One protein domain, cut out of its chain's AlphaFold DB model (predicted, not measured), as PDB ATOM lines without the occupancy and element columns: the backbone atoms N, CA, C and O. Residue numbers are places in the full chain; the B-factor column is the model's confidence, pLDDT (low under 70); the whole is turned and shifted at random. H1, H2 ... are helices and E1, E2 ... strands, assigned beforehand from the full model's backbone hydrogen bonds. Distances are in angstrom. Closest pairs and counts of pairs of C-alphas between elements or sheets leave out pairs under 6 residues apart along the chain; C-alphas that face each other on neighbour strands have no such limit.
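What this domain is: This is residues 7 to 158 of the 160 residues of an uncharacterized protein of Butyrivibrio sp. CB08 (UniProt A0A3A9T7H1). A very long helix, H1, sticks out with residues 7 to 33 from a compact body, where its last part crosses one face of a six-strand, twisted sheet. H2 packs beside the last part of H1 and H3 packs beside H2, making two layers, the sheet and helices H1, H2 and H3 on one face. The 152 printed residues run H1 E1 E2 H2 E3 E4 E5 E6 H3, mixed helices and strands; the antiparallel sheet has the order E2 E1 E3 E4 E5 E6. The whole is loose, radius of gyration of the C-alphas 20.5 A, spanning 79 by 34 by 23 A.

Where its parts are: H1, residues 7 to 51, runs 65.5 A from C-alpha 7 at (50.504, 37.705, -54.672). E1 is 54 to 59, E2 62 to 65, H2 68 to 80. E3, 94 to 102, spans 25.7 A and E4, 105 to 115, 31.2 A. E5 is 118 to 124, E6 129 to 134. H3, 139 to 145, ends at C-alpha 145 (24.601, 6.686, -110.524).

How they stand to each other: H1 runs across the strands, at 65 degrees to E4 on the local plane, height over the sheet 11.0 A. With residues 42 to 50 alone it touches H2, closest C-alphas Cys 49 and Leu 71, 4.8 A. H2 touches H3, closest C-alphas Asn 70 and Ala 145, 5.6 A; H1 and H3 are apart. E3 to E6 form a meander, each strand the antiparallel neighbour of the one before: N 98 and O 109 are 2.8 A apart, within hydrogen-bond range. E2, H2, E3 are a split strand-helix-strand unit, E1 between its strands, with a right-handed crossover. Every O i to N i+4 pair is within range in H1 and H3, 7 of 9 in H2.

The domain as a whole: C-alphas 7 and 157, the farthest apart, lie 79.1 A from each other. The printed part has no cut; the link H2 to E3 is long. Residues 7 to 10 and 82 to 88 have pLDDT under 70.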
ATOM      1  N   SER A   7      50.401  37.030 -53.363       55.62
ATOM      2  CA  SER A   7      50.504  37.705 -54.672       55.62
ATOM      3  C   SER A   7      50.951  36.768 -55.803       55.62
ATOM      4  O   SER A   7      50.439  36.862 -56.915       55.62
ATOM      5  N   ASN A   8      51.838  35.807 -55.511       61.72
ATOM      6  CA  ASN A   8      52.292  34.831 -56.510       61.72
ATOM      7  C   ASN A   8      51.190  33.843 -56.910       61.72
ATOM      8  O   ASN A   8      51.112  33.465 -58.072       61.72
ATOM      9  N   LYS A   9      50.309  33.446 -55.983       62.75
ATOM     10  CA  LYS A   9      49.195  32.539 -56.306       62.75
ATOM     11  C   LYS A   9      48.160  33.231 -57.189       62.75
ATOM     12  O   LYS A   9      47.694  32.631 -58.149       62.75
ATOM     13  N   THR A  10      47.854  34.498 -56.914       65.50
ATOM     14  CA  THR A  10      46.907  35.277 -57.723       65.50
ATOM     15  C   THR A  10      47.432  35.532 -59.139       65.50
ATOM     16  O   THR A  10      46.667  35.414 -60.088       65.50
ATOM     17  N   GLY A  11      48.734  35.807 -59.300       70.19
ATOM     18  CA  GLY A  11      49.359  35.968 -60.620       70.19
ATOM     19  C   GLY A  11      49.362  34.681 -61.455       70.19
ATOM     20  O   GLY A  11      49.077  34.728 -62.648       70.19
ATOM     21  N   ILE A  12      49.602  33.527 -60.822       76.25
ATOM     22  CA  ILE A  12      49.544  32.213 -61.485       76.25
ATOM     23  C   ILE A  12      48.110  31.874 -61.917       76.25
ATOM     24  O   ILE A  12      47.900  31.415 -63.036       76.25
ATOM     25  N   ILE A  13      47.114  32.134 -61.061       77.62
ATOM     26  CA  ILE A  13      45.699  31.893 -61.388       77.62
ATOM     27  C   ILE A  13      45.248  32.806 -62.536       77.62
ATOM     28  O   ILE A  13      44.640  32.328 -63.490       77.62
ATOM     29  N   LEU A  14      45.582  34.100 -62.485       82.50
ATOM     30  CA  LEU A  14      45.217  35.057 -63.534       82.50
ATOM     31  C   LEU A  14      45.895  34.724 -64.873       82.50
ATOM     32  O   LEU A  14      45.240  34.753 -65.912       82.50
ATOM     33  N   GLY A  15      47.175  34.338 -64.844       82.38
ATOM     34  CA  GLY A  15      47.889  33.851 -66.026       82.38
ATOM     35  C   GLY A  15      47.248  32.595 -66.621       82.38
ATOM     36  O   GLY A  15      47.053  32.524 -67.831       82.38
ATOM     37  N   GLY A  16      46.837  31.642 -65.776       85.25
ATOM     38  CA  GLY A  16      46.131  30.432 -66.210       85.25
ATOM     39  C   GLY A  16      44.794  30.720 -66.899       85.25
ATOM     40  O   GLY A  16      44.499  30.123 -67.932       85.25
ATOM     41  N   VAL A  17      44.013  31.677 -66.383       89.25
ATOM     42  CA  VAL A  17      42.737  32.091 -66.999       89.25
ATOM     43  C   VAL A  17      42.960  32.729 -68.372       89.25
ATOM     44  O   VAL A  17      42.237  32.410 -69.312       89.25
ATOM     45  N   ILE A  18      43.972  33.588 -68.519       92.12
ATOM     46  CA  ILE A  18      44.289  34.227 -69.806       92.12
ATOM     47  C   ILE A  18      44.710  33.180 -70.845       92.12
ATOM     48  O   ILE A  18      44.229  33.215 -71.975       92.12
ATOM     49  N   VAL A  19      45.554  32.213 -70.468       91.88
ATOM     50  CA  VAL A  19      45.970  31.126 -71.371       91.88
ATOM     51  C   VAL A  19      44.778  30.260 -71.782       91.88
ATOM     52  O   VAL A  19      44.639  29.944 -72.961       91.88
ATOM     53  N   ALA A  20      43.886  29.921 -70.845       91.56
ATOM     54  CA  ALA A  20      42.677  29.157 -71.150       91.56
ATOM     55  C   ALA A  20      41.744  29.905 -72.120       91.56
ATOM     56  O   ALA A  20      41.217  29.303 -73.054       91.56
ATOM     57  N   LEU A  21      41.581  31.222 -71.944       92.75
ATOM     58  CA  LEU A  21      40.795  32.061 -72.852       92.75
ATOM     59  C   LEU A  21      41.419  32.132 -74.249       92.75
ATOM     60  O   LEU A  21      40.709  31.974 -75.238       92.75
ATOM     61  N   LEU A  22      42.739  32.318 -74.346       93.62
ATOM     62  CA  LEU A  22      43.438  32.326 -75.634       93.62
ATOM     63  C   LEU A  22      43.324  30.975 -76.349       93.62
ATOM     64  O   LEU A  22      43.027  30.941 -77.541       93.62
ATOM     65  N   ALA A  23      43.488  29.864 -75.624       93.19
ATOM     66  CA  ALA A  23      43.314  28.523 -76.178       93.19
ATOM     67  C   ALA A  23      41.886  28.303 -76.705       93.19
ATOM     68  O   ALA A  23      41.712  27.767 -77.798       93.19
ATOM     69  N   ALA A  24      40.869  28.771 -75.976       93.62
ATOM     70  CA  ALA A  24      39.480  28.695 -76.419       93.62
ATOM     71  C   ALA A  24      39.231  29.514 -77.697       93.62
ATOM     72  O   ALA A  24      38.571  29.027 -78.610       93.62
ATOM     73  N   VAL A  25      39.787  30.727 -77.797       93.88
ATOM     74  CA  VAL A  25      39.667  31.560 -79.007       93.88
ATOM     75  C   VAL A  25      40.312  30.878 -80.213       93.88
ATOM     76  O   VAL A  25      39.693  30.821 -81.274       93.88
ATOM     77  N   VAL A  26      41.516  30.316 -80.053       93.69
ATOM     78  CA  VAL A  26      42.199  29.572 -81.127       93.69
ATOM     79  C   VAL A  26      41.377  28.358 -81.559       93.69
ATOM     80  O   VAL A  26      41.200  28.137 -82.753       93.69
ATOM     81  N   PHE A  27      40.820  27.612 -80.604       91.00
ATOM     82  CA  PHE A  27      39.979  26.452 -80.889       91.00
ATOM     83  C   PHE A  27      38.681  26.825 -81.627       91.00
ATOM     84  O   PHE A  27      38.286  26.165 -82.585       91.00
ATOM     85  N   ILE A  28      38.021  27.917 -81.234       92.62
ATOM     86  CA  ILE A  28      36.836  28.414 -81.946       92.62
ATOM     87  C   ILE A  28      37.216  28.851 -83.365       92.62
ATOM     88  O   ILE A  28      36.513  28.520 -84.319       92.62
ATOM     89  N   ALA A  29      38.341  29.552 -83.527       91.38
ATOM     90  CA  ALA A  29      38.823  29.972 -84.837       91.38
ATOM     91  C   ALA A  29      39.128  28.773 -85.752       91.38
ATOM     92  O   ALA A  29      38.747  28.801 -86.923       91.38
ATOM     93  N   SER A  30      39.736  27.697 -85.234       87.00
ATOM     94  CA  SER A  30      39.981  26.486 -86.029       87.00
ATOM     95  C   SER A  30      38.682  25.811 -86.468       87.00
ATOM     96  O   SER A  30      38.559  25.440 -87.633       87.00
ATOM     97  N   LEU A  31      37.676  25.732 -85.587       86.31
ATOM     98  CA  LEU A  31      36.360  25.187 -85.943       86.31
ATOM     99  C   LEU A  31      35.654  26.023 -87.021       86.31
ATOM    100  O   LEU A  31      35.005  25.471 -87.910       86.31
ATOM    101  N   LEU A  32      35.787  27.354 -86.973       86.94
ATOM    102  CA  LEU A  32      35.216  28.243 -87.988       86.94
ATOM    103  C   LEU A  32      35.887  28.063 -89.354       86.94
ATOM    104  O   LEU A  32      35.190  28.034 -90.369       86.94
ATOM    105  N   LEU A  33      37.214  27.901 -89.388       86.88
ATOM    106  CA  LEU A  33      37.954  27.642 -90.626       86.88
ATOM    107  C   LEU A  33      37.564  26.298 -91.252       86.88
ATOM    108  O   LEU A  33      37.317  26.233 -92.456       86.88
ATOM    109  N   GLU A  34      37.440  25.237 -90.449       81.81
ATOM    110  CA  GLU A  34      36.964  23.941 -90.946       81.81
ATOM    111  C   GLU A  34      35.520  24.015 -91.448       81.81
ATOM    112  O   GLU A  34      35.213  23.512 -92.530       81.81
ATOM    113  N   SER A  35      34.637  24.699 -90.713       83.25
ATOM    114  CA  SER A  35      33.247  24.908 -91.130       83.25
ATOM    115  C   SER A  35      33.160  25.641 -92.471       83.25
ATOM    116  O   SER A  35      32.402  25.234 -93.355       83.25
ATOM    117  N   TYR A  36      33.983  26.678 -92.657       85.94
ATOM    118  CA  TYR A  36      34.082  27.404 -93.919       85.94
ATOM    119  C   TYR A  36      34.567  26.503 -95.061       85.94
ATOM    120  O   TYR A  36      33.935  26.466 -96.118       85.94
ATOM    121  N   ARG A  37      35.621  25.708 -94.832       84.06
ATOM    122  CA  ARG A  37      36.159  24.767 -95.826       84.06
ATOM    123  C   ARG A  37      35.115  23.726 -96.247       84.06
ATOM    124  O   ARG A  37      34.973  23.463 -97.437       84.06
ATOM    125  N   ILE A  38      34.359  23.162 -95.298       83.69
ATOM    126  CA  ILE A  38      33.289  22.181 -95.582       83.69
ATOM    127  C   ILE A  38      32.168  22.831 -96.382       83.69
ATOM    128  O   ILE A  38      31.645  22.233 -97.323       83.69
ATOM    129  N   ARG A  39      31.801  24.064 -96.026       85.50
ATOM    130  CA  ARG A  39      30.777  24.815 -96.743       85.50
ATOM    131  C   ARG A  39      31.184  25.063 -98.190       85.50
ATOM    132  O   ARG A  39      30.384  24.769 -99.068       85.50
ATOM    133  N   GLN A  40      32.395  25.567 -98.429       87.38
ATOM    134  CA  GLN A  40      32.895  25.787 -99.787       87.38
ATOM    135  C   GLN A  40      32.918  24.485-100.584       87.38
ATOM    136  O   GLN A  40      32.354  24.440-101.665       87.38
ATOM    137  N   PHE A  41      33.443  23.402-100.007       88.88
ATOM    138  CA  PHE A  41      33.451  22.100-100.672       88.88
ATOM    139  C   PHE A  41      32.044  21.643-101.085       88.88
ATOM    140  O   PHE A  41      31.832  21.233-102.220       88.88
ATOM    141  N   LYS A  42      31.051  21.748-100.191       87.25
ATOM    142  CA  LYS A  42      29.662  21.385-100.520       87.25
ATOM    143  C   LYS A  42      29.046  22.288-101.591       87.25
ATOM    144  O   LYS A  42      28.195  21.809-102.335       87.25
ATOM    145  N   VAL A  43      29.430  23.565-101.643       89.56
ATOM    146  CA  VAL A  43      29.000  24.494-102.698       89.56
ATOM    147  C   VAL A  43      29.619  24.097-104.035       89.56
ATOM    148  O   VAL A  43      28.883  23.990-105.006       89.56
ATOM    149  N   ASP A  44      30.912  23.785-104.074       90.00
ATOM    150  CA  ASP A  44      31.592  23.378-105.308       90.00
ATOM    151  C   ASP A  44      30.975  22.090-105.874       90.00
ATOM    152  O   ASP A  44      30.577  22.053-107.034       90.00
ATOM    153  N   VAL A  45      30.775  21.056-105.041       90.50
ATOM    154  CA  VAL A  45      30.084  19.823-105.472       90.50
ATOM    155  C   VAL A  45      28.659  20.125-105.948       90.50
ATOM    156  O   VAL A  45      28.203  19.531-106.923       90.50
ATOM    157  N   PHE A  46      27.935  21.026-105.272       91.12
ATOM    158  CA  PHE A  46      26.583  21.414-105.683       91.12
ATOM    159  C   PHE A  46      26.578  22.045-107.076       91.12
ATOM    160  O   PHE A  46      25.745  21.660-107.893       91.12
ATOM    161  N   VAL A  47      27.490  22.983-107.337       90.56
ATOM    162  CA  VAL A  47      27.620  23.651-108.637       90.56
ATOM    163  C   VAL A  47      27.970  22.622-109.707       90.56
ATOM    164  O   VAL A  47      27.238  22.504-110.679       90.56
ATOM    165  N   LEU A  48      28.980  21.777-109.484       91.31
ATOM    166  CA  LEU A  48      29.359  20.725-110.439       91.31
ATOM    167  C   LEU A  48      28.207  19.751-110.739       91.31
ATOM    168  O   LEU A  48      27.977  19.348-111.871       91.31
ATOM    169  N   CYS A  49      27.420  19.371-109.737       91.19
ATOM    170  CA  CYS A  49      26.337  18.413-109.960       91.19
ATOM    171  C   CYS A  49      25.060  19.027-110.557       91.19
ATOM    172  O   CYS A  49      24.169  18.266-110.929       91.19
ATOM    173  N   ASN A  50      24.923  20.358-110.607       89.75
ATOM    174  CA  ASN A  50      23.704  21.018-111.102       89.75
ATOM    175  C   ASN A  50      23.929  21.959-112.292       89.75
ATOM    176  O   ASN A  50      22.971  22.245-113.002       89.75
ATOM    177  N   GLU A  51      25.147  22.452-112.494       87.12
ATOM    178  CA  GLU A  51      25.484  23.433-113.534       87.12
ATOM    179  C   GLU A  51      26.477  22.896-114.571       87.12
ATOM    180  O   GLU A  51      26.787  23.600-115.525       87.12
ATOM    181  N   SER A  52      27.004  21.678-114.419       86.12
ATOM    182  CA  SER A  52      27.883  21.098-115.437       86.12
ATOM    183  C   SER A  52      27.116  20.695-116.694       86.12
ATOM    184  O   SER A  52      26.125  19.970-116.622       86.12
ATOM    185  N   ASP A  53      27.639  21.104-117.849       78.62
ATOM    186  CA  ASP A  53      27.086  20.768-119.166       78.62
ATOM    187  C   ASP A  53      27.430  19.330-119.583       78.62
ATOM    188  O   ASP A  53      26.710  18.666-120.342       78.62
ATOM    189  N   ILE A  54      28.584  18.843-119.117       84.38
ATOM    190  CA  ILE A  54      29.094  17.511-119.417       84.38
ATOM    191  C   ILE A  54      29.699  16.925-118.150       84.38
ATOM    192  O   ILE A  54      30.551  17.535-117.511       84.38
ATOM    193  N   CYS A  55      29.283  15.703-117.829       90.19
ATOM    194  CA  CYS A  55      29.960  14.856-116.864       90.19
ATOM    195  C   CYS A  55      30.274  13.500-117.503       90.19
ATOM    196  O   CYS A  55      29.390  12.832-118.052       90.19
ATOM    197  N   VAL A  56      31.537  13.094-117.441       93.00
ATOM    198  CA  VAL A  56      32.025  11.776-117.848       93.00
ATOM    199  C   VAL A  56      32.514  11.047-116.606       93.00
ATOM    200  O   VAL A  56      33.113  11.658-115.734       93.00
ATOM    201  N   ALA A  57      32.238   9.753-116.489       92.38
ATOM    202  CA  ALA A  57      32.634   8.981-115.325       92.38
ATOM    203  C   ALA A  57      33.220   7.617-115.683       92.38
ATOM    204  O   ALA A  57      32.786   6.951-116.629       92.38
ATOM    205  N   ASP A  58      34.153   7.191-114.837       89.94
ATOM    206  CA  ASP A  58      34.772   5.871-114.828       89.94
ATOM    207  C   ASP A  58      33.949   4.983-113.905       89.94
ATOM    208  O   ASP A  58      34.207   4.866-112.704       89.94
ATOM    209  N   GLY A  59      32.879   4.430-114.471       79.56
ATOM    210  CA  GLY A  59      31.923   3.608-113.751       79.56
ATOM    211  C   GLY A  59      32.280   2.118-113.738       79.56
ATOM    212  O   GLY A  59      33.207   1.675-114.421       79.56
ATOM    213  N   PRO A  60      31.490   1.297-113.021       85.38
ATOM    214  CA  PRO A  60      31.659  -0.161-113.008       85.38
ATOM    215  C   PRO A  60      31.520  -0.799-114.403       85.38
ATOM    216  O   PRO A  60      32.067  -1.871-114.648       85.38
ATOM    217  N   ASP A  61      30.814  -0.128-115.316       87.81
ATOM    218  CA  ASP A  61      30.567  -0.584-116.684       87.81
ATOM    219  C   ASP A  61      31.536   0.035-117.719       87.81
ATOM    220  O   ASP A  61      31.387  -0.190-118.922       87.81
ATOM    221  N   GLY A  62      32.532   0.810-117.269       87.44
ATOM    222  CA  GLY A  62      33.492   1.536-118.109       87.44
ATOM    223  C   GLY A  62      33.213   3.041-118.206       87.44
ATOM    224  O   GLY A  62      32.528   3.611-117.357       87.44
ATOM    225  N   HIS A  63      33.758   3.683-119.243       92.06
ATOM    226  CA  HIS A  63      33.604   5.121-119.482       92.06
ATOM    227  C   HIS A  63      32.199   5.463-119.985       92.06
ATOM    228  O   HIS A  63      31.768   5.020-121.062       92.06
ATOM    229  N   VAL A  64      31.485   6.287-119.221       93.00
ATOM    230  CA  VAL A  64      30.132   6.729-119.560       93.00
ATOM    231  C   VAL A  64      30.009   8.244-119.485       93.00
ATOM    232  O   VAL A  64      30.557   8.876-118.590       93.00
ATOM    233  N   LYS A  65      29.221   8.832-120.385       93.06
ATOM    234  CA  LYS A  65      28.645  10.159-120.176       93.06
ATOM    235  C   LYS A  65      27.477  10.007-119.207       93.06
ATOM    236  O   LYS A  65      26.490   9.332-119.532       93.06
ATOM    237  N   VAL A  66      27.609  10.612-118.033       92.81
ATOM    238  CA  VAL A  66      26.581  10.603-116.998       92.81
ATOM    239  C   VAL A  66      25.422  11.480-117.459       92.81
ATOM    240  O   VAL A  66      25.621  12.579-117.969       92.81
ATOM    241  N   HIS A  67      24.205  10.965-117.336       93.38
ATOM    242  CA  HIS A  67      22.991  11.706-117.636       93.38
ATOM    243  C   HIS A  67      22.742  12.758-116.546       93.38
ATOM    244  O   HIS A  67      22.860  12.449-115.362       93.38
ATOM    245  N   ASP A  68      22.303  13.953-116.939       91.56
ATOM    246  CA  ASP A  68      22.066  15.105-116.058       91.56
ATOM    247  C   ASP A  68      21.181  14.747-114.847       91.56
ATOM    248  O   ASP A  68      21.547  15.024-113.713       91.56
ATOM    249  N   ASP A  69      20.085  14.004-115.047       89.88
ATOM    250  CA  ASP A  69      19.222  13.480-113.973       89.88
ATOM    251  C   ASP A  69      19.940  12.638-112.890       89.88
ATOM    252  O   ASP A  69      19.403  12.473-111.793       89.88
ATOM    253  N   ASN A  70      21.123  12.078-113.162       91.25
ATOM    254  CA  ASN A  70      21.907  11.314-112.183       91.25
ATOM    255  C   ASN A  70      22.872  12.195-111.373       91.25
ATOM    256  O   ASN A  70      23.261  11.796-110.273       91.25
ATOM    257  N   LEU A  71      23.237  13.389-111.853       91.31
ATOM    258  CA  LEU A  71      24.186  14.272-111.163       91.31
ATOM    259  C   LEU A  71      23.640  14.798-109.822       91.31
ATOM    260  O   LEU A  71      24.334  14.664-108.807       91.31
ATOM    261  N   PRO A  72      22.371  15.249-109.718       89.56
ATOM    262  CA  PRO A  72      21.781  15.601-108.430       89.56
ATOM    263  C   PRO A  72      21.720  14.426-107.449       89.56
ATOM    264  O   PRO A  72      21.732  14.643-106.236       89.56
ATOM    265  N   ALA A  73      21.668  13.178-107.938       88.88
ATOM    266  CA  ALA A  73      21.702  12.003-107.071       88.88
ATOM    267  C   ALA A  73      23.066  11.878-106.377       88.88
ATOM    268  O   ALA A  73      23.106  11.698-105.161       88.88
ATOM    269  N   ILE A  74      24.165  12.076-107.112       89.31
ATOM    270  CA  ILE A  74      25.533  12.078-106.566       89.31
ATOM    271  C   ILE A  74      25.670  13.147-105.480       89.31
ATOM    272  O   ILE A  74      26.095  12.846-104.360       89.31
ATOM    273  N   TYR A  75      25.219  14.373-105.761       90.75
ATOM    274  CA  TYR A  75      25.197  15.438-104.760       90.75
ATOM    275  C   TYR A  75      24.317  15.095-103.553       90.75
ATOM    276  O   TYR A  75      24.711  15.326-102.413       90.75
ATOM    277  N   SER A  76      23.126  14.533-103.765       86.19
ATOM    278  CA  SER A  76      22.216  14.149-102.681       86.19
ATOM    279  C   SER A  76      22.859  13.124-101.741       86.19
ATOM    280  O   SER A  76      22.771  13.284-100.522       86.19
ATOM    281  N   ILE A  77      23.550  12.114-102.277       85.31
ATOM    282  CA  ILE A  77      24.251  11.112-101.462       85.31
ATOM    283  C   ILE A  77      25.378  11.792-100.657       85.31
ATOM    284  O   ILE A  77      25.454  11.619 -99.439       85.31
ATOM    285  N   LEU A  78      26.164  12.671-101.289       84.88
ATOM    286  CA  LEU A  78      27.265  13.393-100.636       84.88
ATOM    287  C   LEU A  78      26.783  14.426 -99.602       84.88
ATOM    288  O   LEU A  78      27.388  14.611 -98.548       84.88
ATOM    289  N   SER A  79      25.668  15.103 -99.864       82.00
ATOM    290  CA  SER A  79      25.122  16.144 -98.985       82.00
ATOM    291  C   SER A  79      24.584  15.571 -97.672       82.00
ATOM    292  O   SER A  79      24.770  16.208 -96.625       82.00
ATOM    293  N   LYS A  80      23.992  14.366 -97.724       76.31
ATOM    294  CA  LYS A  80      23.559  13.565 -96.565       76.31
ATOM    295  C   LYS A  80      24.737  13.025 -95.759       76.31
ATOM    296  O   LYS A  80      24.577  12.696 -94.584       76.31
ATOM    297  N   ALA A  81      25.908  12.946 -96.376       70.31
ATOM    298  CA  ALA A  81      27.113  12.507 -95.719       70.31
ATOM    299  C   ALA A  81      27.577  13.572 -94.705       70.31
ATOM    300  O   ALA A  81      27.692  14.775 -94.991       70.31
ATOM    301  N   HIS A  82      27.812  13.130 -93.470       68.31
ATOM    302  CA  HIS A  82      28.374  13.978 -92.425       68.31
ATOM    303  C   HIS A  82      29.894  13.941 -92.544       68.31
ATOM    304  O   HIS A  82      30.480  12.859 -92.602       68.31
ATOM    305  N   GLY A  83      30.530  15.113 -92.593       60.91
ATOM    306  CA  GLY A  83      31.986  15.200 -92.613       60.91
ATOM    307  C   GLY A  83      32.559  14.530 -91.369       60.91
ATOM    308  O   GLY A  83      32.137  14.833 -90.252       60.91
ATOM    309  N   LYS A  84      33.499  13.610 -91.565       60.19
ATOM    310  CA  LYS A  84      34.336  13.087 -90.491       60.19
ATOM    311  C   LYS A  84      35.729  13.626 -90.770       60.19
ATOM    312  O   LYS A  84      36.249  13.428 -91.866       60.19
ATOM    313  N   VAL A  85      36.318  14.328 -89.806       53.22
ATOM    314  CA  VAL A  85      37.735  14.697 -89.883       53.22
ATOM    315  C   VAL A  85      38.517  13.417 -89.626       53.22
ATOM    316  O   VAL A  85      38.876  13.105 -88.497       53.22
ATOM    317  N   ASP A  86      38.654  12.612 -90.669       55.12
ATOM    318  CA  ASP A  86      39.463  11.407 -90.653       55.12
ATOM    319  C   ASP A  86      40.564  11.593 -91.698       55.12
ATOM    320  O   ASP A  86      40.301  11.438 -92.893       55.12
ATOM    321  N   PRO A  87      41.780  11.993 -91.289       56.62
ATOM    322  CA  PRO A  87      42.949  12.019 -92.156       56.62
ATOM    323  C   PRO A  87      43.486  10.592 -92.326       56.62
ATOM    324  O   PRO A  87      44.678  10.344 -92.173       56.62
ATOM    325  N   SER A  88      42.593   9.629 -92.553       60.12
ATOM    326  CA  SER A  88      42.975   8.277 -92.922       60.12
ATOM    327  C   SER A  88      43.737   8.397 -94.239       60.12
ATOM    328  O   SER A  88      43.167   8.880 -95.214       60.12
ATOM    329  N   ASP A  89      45.012   8.008 -94.241       70.50
ATOM    330  CA  ASP A  89      45.863   7.800 -95.426       70.50
ATOM    331  C   ASP A  89      45.681   6.375 -95.978       70.50
ATOM    332  O   ASP A  89      46.538   5.847 -96.680       70.50
ATOM    333  N   GLU A  90      44.566   5.718 -95.641       80.19
ATOM    334  CA  GLU A  90      44.275   4.380 -96.139       80.19
ATOM    335  C   GLU A  90      44.159   4.394 -97.663       80.19
ATOM    336  O   GLU A  90      43.633   5.341 -98.271       80.19
ATOM    337  N   ASP A  91      44.656   3.313 -98.261       86.44
ATOM    338  CA  ASP A  91      44.473   3.041 -99.674       86.44
ATOM    339  C   ASP A  91      42.987   2.769 -99.953       86.44
ATOM    340  O   ASP A  91      42.333   2.042 -99.196       86.44
ATOM    341  N   PRO A  92      42.430   3.334-101.035       90.31
ATOM    342  CA  PRO A  92      41.036   3.116-101.380       90.31
ATOM    343  C   PRO A  92      40.783   1.655-101.768       90.31
ATOM    344  O   PRO A  92      41.514   1.066-102.563       90.31
ATOM    345  N   VAL A  93      39.688   1.087-101.261       91.56
ATOM    346  CA  VAL A  93      39.172  -0.230-101.665       91.56
ATOM    347  C   VAL A  93      38.638  -0.168-103.096       91.56
ATOM    348  O   VAL A  93      38.846  -1.082-103.895       91.56
ATOM    349  N   ARG A  94      37.922   0.916-103.415       91.62
ATOM    350  CA  ARG A  94      37.352   1.216-104.732       91.62
ATOM    351  C   ARG A  94      37.414   2.721-104.970       91.62
ATOM    352  O   ARG A  94      37.316   3.492-104.019       91.62
ATOM    353  N   SER A  95      37.508   3.115-106.236       92.88
ATOM    354  CA  SER A  95      37.474   4.519-106.651       92.88
ATOM    355  C   SER A  95      36.542   4.702-107.844       92.88
ATOM    356  O   SER A  95      36.459   3.829-108.709       92.88
ATOM    357  N   LEU A  96      35.855   5.839-107.885       93.94
ATOM    358  CA  LEU A  96      35.141   6.358-109.051       93.94
ATOM    359  C   LEU A  96      35.753   7.706-109.410       93.94
ATOM    360  O   LEU A  96      35.926   8.547-108.527       93.94
ATOM    361  N   ASN A  97      36.035   7.923-110.689       94.19
ATOM    362  CA  ASN A  97      36.471   9.222-111.194       94.19
ATOM    363  C   ASN A  97      35.347   9.831-112.016       94.19
ATOM    364  O   ASN A  97      34.734   9.144-112.831       94.19
ATOM    365  N   LEU A  98      35.084  11.111-111.794       94.25
ATOM    366  CA  LEU A  98      34.129  11.897-112.552       94.25
ATOM    367  C   LEU A  98      34.836  13.140-113.067       94.25
ATOM    368  O   LEU A  98      35.431  13.880-112.292       94.25
ATOM    369  N   GLU A  99      34.759  13.375-114.360       94.56
ATOM    370  CA  GLU A  99      35.254  14.564-115.031       94.56
ATOM    371  C   GLU A  99      34.066  15.438-115.421       94.56
ATOM    372  O   GLU A  99      33.096  14.957-116.006       94.56
ATOM    373  N   PHE A 100      34.128  16.711-115.065       92.38
ATOM    374  CA  PHE A 100      33.103  17.710-115.311       92.38
ATOM    375  C   PHE A 100      33.685  18.814-116.181       92.38
ATOM    376  O   PHE A 100      34.771  19.316-115.894       92.38
ATOM    377  N   GLU A 101      32.929  19.242-117.184       89.44
ATOM    378  CA  GLU A 101      33.136  20.529-117.843       89.44
ATOM    379  C   GLU A 101      32.095  21.513-117.302       89.44
ATOM    380  O   GLU A 101      30.884  21.284-117.402       89.44
ATOM    381  N   CYS A 102      32.564  22.586-116.667       84.56
ATOM    382  CA  CYS A 102      31.721  23.597-116.040       84.56
ATOM    383  C   CYS A 102      32.367  24.972-116.214       84.56
ATOM    384  O   CYS A 102      33.516  25.152-115.824       84.56
ATOM    385  N   HIS A 103      31.649  25.941-116.790       83.62
ATOM    386  CA  HIS A 103      32.123  27.329-116.945       83.62
ATOM    387  C   HIS A 103      33.517  27.462-117.598       83.62
ATOM    388  O   HIS A 103      34.337  28.253-117.146       83.62
ATOM    389  N   GLU A 104      33.788  26.690-118.660       83.00
ATOM    390  CA  GLU A 104      35.093  26.617-119.363       83.00
ATOM    391  C   GLU A 104      36.249  25.997-118.546       83.00
ATOM    392  O   GLU A 104      37.394  25.972-119.001       83.00
ATOM    393  N   GLU A 105      35.958  25.438-117.372       85.62
ATOM    394  CA  GLU A 105      36.919  24.733-116.529       85.62
ATOM    395  C   GLU A 105      36.645  23.228-116.501       85.62
ATOM    396  O   GLU A 105      35.496  22.774-116.451       85.62
ATOM    397  N   THR A 106      37.722  22.443-116.469       89.69
ATOM    398  CA  THR A 106      37.650  21.001-116.231       89.69
ATOM    399  C   THR A 106      37.873  20.716-114.754       89.69
ATOM    400  O   THR A 106      38.914  21.057-114.186       89.69
ATOM    401  N   TRP A 107      36.904  20.048-114.141       93.12
ATOM    402  CA  TRP A 107      36.973  19.581-112.766       93.12
ATOM    403  C   TRP A 107      36.990  18.058-112.735       93.12
ATOM    404  O   TRP A 107      36.243  17.400-113.447       93.12
ATOM    405  N   ASN A 108      37.812  17.479-111.872       94.62
ATOM    406  CA  ASN A 108      37.823  16.056-111.589       94.62
ATOM    407  C   ASN A 108      37.371  15.828-110.146       94.62
ATOM    408  O   ASN A 108      37.953  16.372-109.211       94.62
ATOM    409  N   MET A 109      36.330  15.025-109.961       94.62
ATOM    410  CA  MET A 109      35.894  14.529-108.668       94.62
ATOM    411  C   MET A 109      36.213  13.042-108.571       94.62
ATOM    412  O   MET A 109      35.610  12.219-109.257       94.62
ATOM    413  N   ARG A 110      37.100  12.688-107.649       94.38
ATOM    414  CA  ARG A 110      37.364  11.304-107.272       94.38
ATOM    415  C   ARG A 110      36.625  10.953-105.992       94.38
ATOM    416  O   ARG A 110      36.789  11.639-104.986       94.38
ATOM    417  N   ILE A 111      35.843   9.879-106.019       93.69
ATOM    418  CA  ILE A 111      35.158   9.312-104.854       93.69
ATOM    419  C   ILE A 111      35.821   7.977-104.522       93.69
ATOM    420  O   ILE A 111      35.682   7.007-105.260       93.69
ATOM    421  N   ASP A 112      36.519   7.937-103.397       93.38
ATOM    422  CA  ASP A 112      37.244   6.782-102.880       93.38
ATOM    423  C   ASP A 112      36.475   6.140-101.725       93.38
ATOM    424  O   ASP A 112      36.139   6.816-100.754       93.38
ATOM    425  N   GLU A 113      36.237   4.834-101.777       92.25
ATOM    426  CA  GLU A 113      35.796   4.053-100.620       92.25
ATOM    427  C   GLU A 113      37.013   3.664 -99.781       92.25
ATOM    428  O   GLU A 113      37.792   2.810-100.194       92.25
ATOM    429  N   LEU A 114      37.184   4.270 -98.605       90.19
ATOM    430  CA  LEU A 114      38.258   3.879 -97.680       90.19
ATOM    431  C   LEU A 114      37.852   2.636 -96.884       90.19
ATOM    432  O   LEU A 114      38.627   1.710 -96.678       90.19
ATOM    433  N   ASN A 115      36.589   2.603 -96.467       88.38
ATOM    434  CA  ASN A 115      35.946   1.457 -95.845       88.38
ATOM    435  C   ASN A 115      34.424   1.572 -96.025       88.38
ATOM    436  O   ASN A 115      33.926   2.535 -96.609       88.38
ATOM    437  N   THR A 116      33.667   0.610 -95.493       86.50
ATOM    438  CA  THR A 116      32.202   0.568 -95.631       86.50
ATOM    439  C   THR A 116      31.513   1.853 -95.159       86.50
ATOM    440  O   THR A 116      30.494   2.244 -95.723       86.50
ATOM    441  N   ASP A 117      32.060   2.545 -94.161       86.94
ATOM    442  CA  ASP A 117      31.422   3.704 -93.542       86.94
ATOM    443  C   ASP A 117      32.020   5.044 -93.954       86.94
ATOM    444  O   ASP A 117      31.436   6.074 -93.611       86.94
ATOM    445  N   VAL A 118      33.148   5.066 -94.667       87.81
ATOM    446  CA  VAL A 118      33.892   6.292 -94.975       87.81
ATOM    447  C   VAL A 118      34.253   6.355 -96.451       87.81
ATOM    448  O   VAL A 118      34.859   5.436 -97.001       87.81
ATOM    449  N   VAL A 119      33.938   7.495 -97.066       90.75
ATOM    450  CA  VAL A 119      34.432   7.857 -98.397       90.75
ATOM    451  C   VAL A 119      35.299   9.099 -98.334       90.75
ATOM    452  O   VAL A 119      35.007  10.018 -97.568       90.75
ATOM    453  N   ARG A 120      36.336   9.154 -99.163       91.38
ATOM    454  CA  ARG A 120      37.113  10.365 -99.422       91.38
ATOM    455  C   ARG A 120      36.695  10.916-100.775       91.38
ATOM    456  O   ARG A 120      36.708  10.201-101.767       91.38
ATOM    457  N   VAL A 121      36.319  12.186-100.812       91.94
ATOM    458  CA  VAL A 121      35.982  12.882-102.051       91.94
ATOM    459  C   VAL A 121      37.037  13.939-102.300       91.94
ATOM    460  O   VAL A 121      37.256  14.819-101.464       91.94
ATOM    461  N   THR A 122      37.705  13.825-103.438       92.31
ATOM    462  CA  THR A 122      38.763  14.735-103.867       92.31
ATOM    463  C   THR A 122      38.295  15.474-105.105       92.31
ATOM    464  O   THR A 122      37.980  14.847-106.106       92.31
ATOM    465  N   LEU A 123      38.232  16.796-105.015       91.88
ATOM    466  CA  LEU A 123      38.010  17.701-106.131       91.88
ATOM    467  C   LEU A 123      39.356  18.261-106.582       91.88
ATOM    468  O   LEU A 123      40.112  18.790-105.762       91.88
ATOM    469  N   SER A 124      39.624  18.162-107.875       91.62
ATOM    470  CA  SER A 124      40.787  18.720-108.551       91.62
ATOM    471  C   SER A 124      40.331  19.582-109.719       91.62
ATOM    472  O   SER A 124      39.471  19.179-110.490       91.62
ATOM    473  N   GLY A 125      40.901  20.771-109.846       85.94
ATOM    474  CA  GLY A 125      40.511  21.784-110.825       85.94
ATOM    475  C   GLY A 125      41.342  23.045-110.570       85.94
ATOM    476  O   GLY A 125      42.553  22.920-110.360       85.94
ATOM    477  N   PRO A 126      40.731  24.238-110.484       82.25
ATOM    478  CA  PRO A 126      41.398  25.462-110.022       82.25
ATOM    479  C   PRO A 126      41.990  25.332-108.613       82.25
ATOM    480  O   PRO A 126      43.069  25.846-108.324       82.25
ATOM    481  N   GLU A 127      41.291  24.618-107.730       78.81
ATOM    482  CA  GLU A 127      41.723  24.345-106.364       78.81
ATOM    483  C   GLU A 127      41.634  22.844-106.079       78.81
ATOM    484  O   GLU A 127      40.659  22.186-106.434       78.81
ATOM    485  N   ASN A 128      42.638  22.300-105.388       86.38
ATOM    486  CA  ASN A 128      42.621  20.911-104.937       86.38
ATOM    487  C   ASN A 128      42.038  20.832-103.522       86.38
ATOM    488  O   ASN A 128      42.623  21.354-102.569       86.38
ATOM    489  N   LYS A 129      40.896  20.158-103.370       88.00
ATOM    490  CA  LYS A 129      40.208  19.983-102.085       88.00
ATOM    491  C   LYS A 129      39.922  18.508-101.862       88.00
ATOM    492  O   LYS A 129      39.381  17.846-102.731       88.00
ATOM    493  N   SER A 130      40.223  18.000-100.674       88.56
ATOM    494  CA  SER A 130      39.846  16.639-100.279       88.56
ATOM    495  C   SER A 130      39.114  16.656 -98.945       88.56
ATOM    496  O   SER A 130      39.470  17.439 -98.051       88.56
ATOM    497  N   MET A 131      38.071  15.834 -98.837       87.69
ATOM    498  CA  MET A 131      37.255  15.675 -97.637       87.69
ATOM    499  C   MET A 131      36.802  14.236 -97.440       87.69
ATOM    500  O   MET A 131      36.385  13.571 -98.384       87.69
ATOM    501  N   CYS A 132      36.820  13.790 -96.186       88.19
ATOM    502  CA  CYS A 132      36.270  12.504 -95.786       88.19
ATOM    503  C   CYS A 132      34.847  12.674 -95.247       88.19
ATOM    504  O   CYS A 132      34.549  13.571 -94.450       88.19
ATOM    505  N   PHE A 133      33.962  11.780 -95.665       85.75
ATOM    506  CA  PHE A 133      32.563  11.776 -95.280       85.75
ATOM    507  C   PHE A 133      32.147  10.406 -94.766       85.75
ATOM    508  O   PHE A 133      32.543   9.374 -95.304       85.75
ATOM    509  N   SER A 134      31.291  10.401 -93.746       86.00
ATOM    510  CA  SER A 134      30.580   9.194 -93.350       86.00
ATOM    511  C   SER A 134      29.549   8.838 -94.417       86.00
ATOM    512  O   SER A 134      28.620   9.606 -94.665       86.00
ATOM    513  N   ASN A 135      29.720   7.670 -95.023       83.94
ATOM    514  CA  ASN A 135      28.943   7.177 -96.149       83.94
ATOM    515  C   ASN A 135      27.945   6.068 -95.781       83.94
ATOM    516  O   ASN A 135      27.019   5.811 -96.542       83.94
ATOM    517  N   ARG A 136      28.115   5.404 -94.626       85.19
ATOM    518  CA  ARG A 136      27.200   4.361 -94.107       85.19
ATOM    519  C   ARG A 136      26.823   3.283 -95.143       85.19
ATOM    520  O   ARG A 136      25.657   2.914 -95.263       85.19
ATOM    521  N   GLY A 137      27.788   2.818 -95.934       84.00
ATOM    522  CA  GLY A 137      27.588   1.790 -96.960       84.00
ATOM    523  C   GLY A 137      26.977   2.274 -98.281       84.00
ATOM    524  O   GLY A 137      26.774   1.457 -99.178       84.00
ATOM    525  N   ALA A 138      26.724   3.574 -98.458       88.44
ATOM    526  CA  ALA A 138      26.076   4.114 -99.659       88.44
ATOM    527  C   ALA A 138      26.991   4.184-100.899       88.44
ATOM    528  O   ALA A 138      26.628   4.779-101.910       88.44
ATOM    529  N   TYR A 139      28.187   3.575-100.877       90.69
ATOM    530  CA  TYR A 139      29.144   3.698-101.985       90.69
ATOM    531  C   TYR A 139      28.581   3.133-103.293       90.69
ATOM    532  O   TYR A 139      28.754   3.700-104.372       90.69
ATOM    533  N   ASN A 140      27.834   2.037-103.179       92.25
ATOM    534  CA  ASN A 140      27.180   1.404-104.316       92.25
ATOM    535  C   ASN A 140      26.132   2.316-104.975       92.25
ATOM    536  O   ASN A 140      25.833   2.126-106.148       92.25
ATOM    537  N   GLU A 141      25.598   3.314-104.265       92.38
ATOM    538  CA  GLU A 141      24.675   4.290-104.847       92.38
ATOM    539  C   GLU A 141      25.406   5.252-105.793       92.38
ATOM    540  O   GLU A 141      24.896   5.525-106.880       92.38
ATOM    541  N   TYR A 142      26.630   5.683-105.452       92.19
ATOM    542  CA  TYR A 142      27.474   6.440-106.386       92.19
ATOM    543  C   TYR A 142      27.811   5.595-107.614       92.19
ATOM    544  O   TYR A 142      27.630   6.051-108.741       92.19
ATOM    545  N   ALA A 143      28.233   4.343-107.404       93.06
ATOM    546  CA  ALA A 143      28.562   3.424-108.493       93.06
ATOM    547  C   ALA A 143      27.356   3.172-109.412       93.06
ATOM    548  O   ALA A 143      27.506   3.114-110.630       93.06
ATOM    549  N   GLN A 144      26.150   3.076-108.844       93.50
ATOM    550  CA  GLN A 144      24.909   2.950-109.603       93.50
ATOM    551  C   GLN A 144      24.609   4.219-110.411       93.50
ATOM    552  O   GLN A 144      24.232   4.106-111.579       93.50
ATOM    553  N   ALA A 145      24.810   5.410-109.836       92.31
ATOM    554  CA  ALA A 145      24.601   6.686-110.524       92.31
ATOM    555  C   ALA A 145      25.505   6.861-111.754       92.31
ATOM    556  O   ALA A 145      25.070   7.452-112.741       92.31
ATOM    557  N   VAL A 146      26.709   6.280-111.731       92.62
ATOM    558  CA  VAL A 146      27.659   6.281-112.858       92.62
ATOM    559  C   VAL A 146      27.677   4.968-113.661       92.62
ATOM    560  O   VAL A 146      28.504   4.793-114.546       92.62
ATOM    561  N   SER A 147      26.768   4.029-113.389       93.62
ATOM    562  CA  SER A 147      26.612   2.794-114.180       93.62
ATOM    563  C   SER A 147      25.869   3.061-115.492       93.62
ATOM    564  O   SER A 147      25.175   4.066-115.612       93.62
ATOM    565  N   LEU A 148      25.898   2.149-116.465       92.50
ATOM    566  CA  LEU A 148      25.100   2.288-117.695       92.50
ATOM    567  C   LEU A 148      23.597   2.369-117.418       92.50
ATOM    568  O   LEU A 148      22.872   3.075-118.117       92.50
ATOM    569  N   LYS A 149      23.121   1.671-116.384       93.25
ATOM    570  CA  LYS A 149      21.715   1.737-115.964       93.25
ATOM    571  C   LYS A 149      21.355   3.103-115.374       93.25
ATOM    572  O   LYS A 149      20.201   3.509-115.484       93.25
ATOM    573  N   GLY A 150      22.337   3.782-114.778       89.38
ATOM    574  CA  GLY A 150      22.161   4.992-113.986       89.38
ATOM    575  C   GLY A 150      21.251   4.786-112.774       89.38
ATOM    576  O   GLY A 150      20.800   3.674-112.486       89.38
ATOM    577  N   TYR A 151      21.002   5.862-112.029       89.25
ATOM    578  CA  TYR A 151      20.138   5.831-110.845       89.25
ATOM    579  C   TYR A 151      18.698   6.230-111.197       89.25
ATOM    580  O   TYR A 151      17.753   5.522-110.865       89.25
ATOM    581  N   ASN A 152      18.548   7.340-111.922       90.50
ATOM    582  CA  ASN A 152      17.275   7.884-112.394       90.50
ATOM    583  C   ASN A 152      17.052   7.605-113.888       90.50
ATOM    584  O   ASN A 152      15.935   7.288-114.298       90.50
ATOM    585  N   LYS A 153      18.111   7.707-114.704       92.94
ATOM    586  CA  LYS A 153      18.080   7.432-116.150       92.94
ATOM    587  C   LYS A 153      19.352   6.737-116.636       92.94
ATOM    588  O   LYS A 153      20.397   6.946-116.030       92.94
ATOM    589  N   PRO A 154      19.302   5.978-117.746       93.81
ATOM    590  CA  PRO A 154      20.489   5.342-118.313       93.81
ATOM    591  C   PRO A 154      21.572   6.346-118.719       93.81
ATOM    592  O   PRO A 154      21.276   7.374-119.330       93.81
ATOM    593  N   ASN A 155      22.826   6.008-118.425       93.81
ATOM    594  CA  ASN A 155      23.999   6.746-118.890       93.81
ATOM    595  C   ASN A 155      24.406   6.278-120.293       93.81
ATOM    596  O   ASN A 155      24.082   5.168-120.724       93.81
ATOM    597  N   LYS A 156      25.142   7.119-121.022       93.06
ATOM    598  CA  LYS A 156      25.575   6.812-122.390       93.06
ATOM    599  C   LYS A 156      27.010   6.290-122.393       93.06
ATOM    600  O   LYS A 156      27.916   7.009-121.995       93.06
ATOM    601  N   ALA A 157      27.236   5.082-122.904       92.50
ATOM    602  CA  ALA A 157      28.589   4.561-123.123       92.50
ATOM    603  C   ALA A 157      29.374   5.453-124.103       92.50
ATOM    604  O   ALA A 157      28.838   5.821-125.154       92.50
ATOM    605  N   LEU A 158      30.636   5.761-123.788       85.50
ATOM    606  CA  LEU A 158      31.513   6.556-124.662       85.50
ATOM    607  C   LEU A 158      32.492   5.719-125.500       85.50
ATOM    608  O   LEU A 158      33.230   6.269-126.309       85.50
TER     609      LEU A 158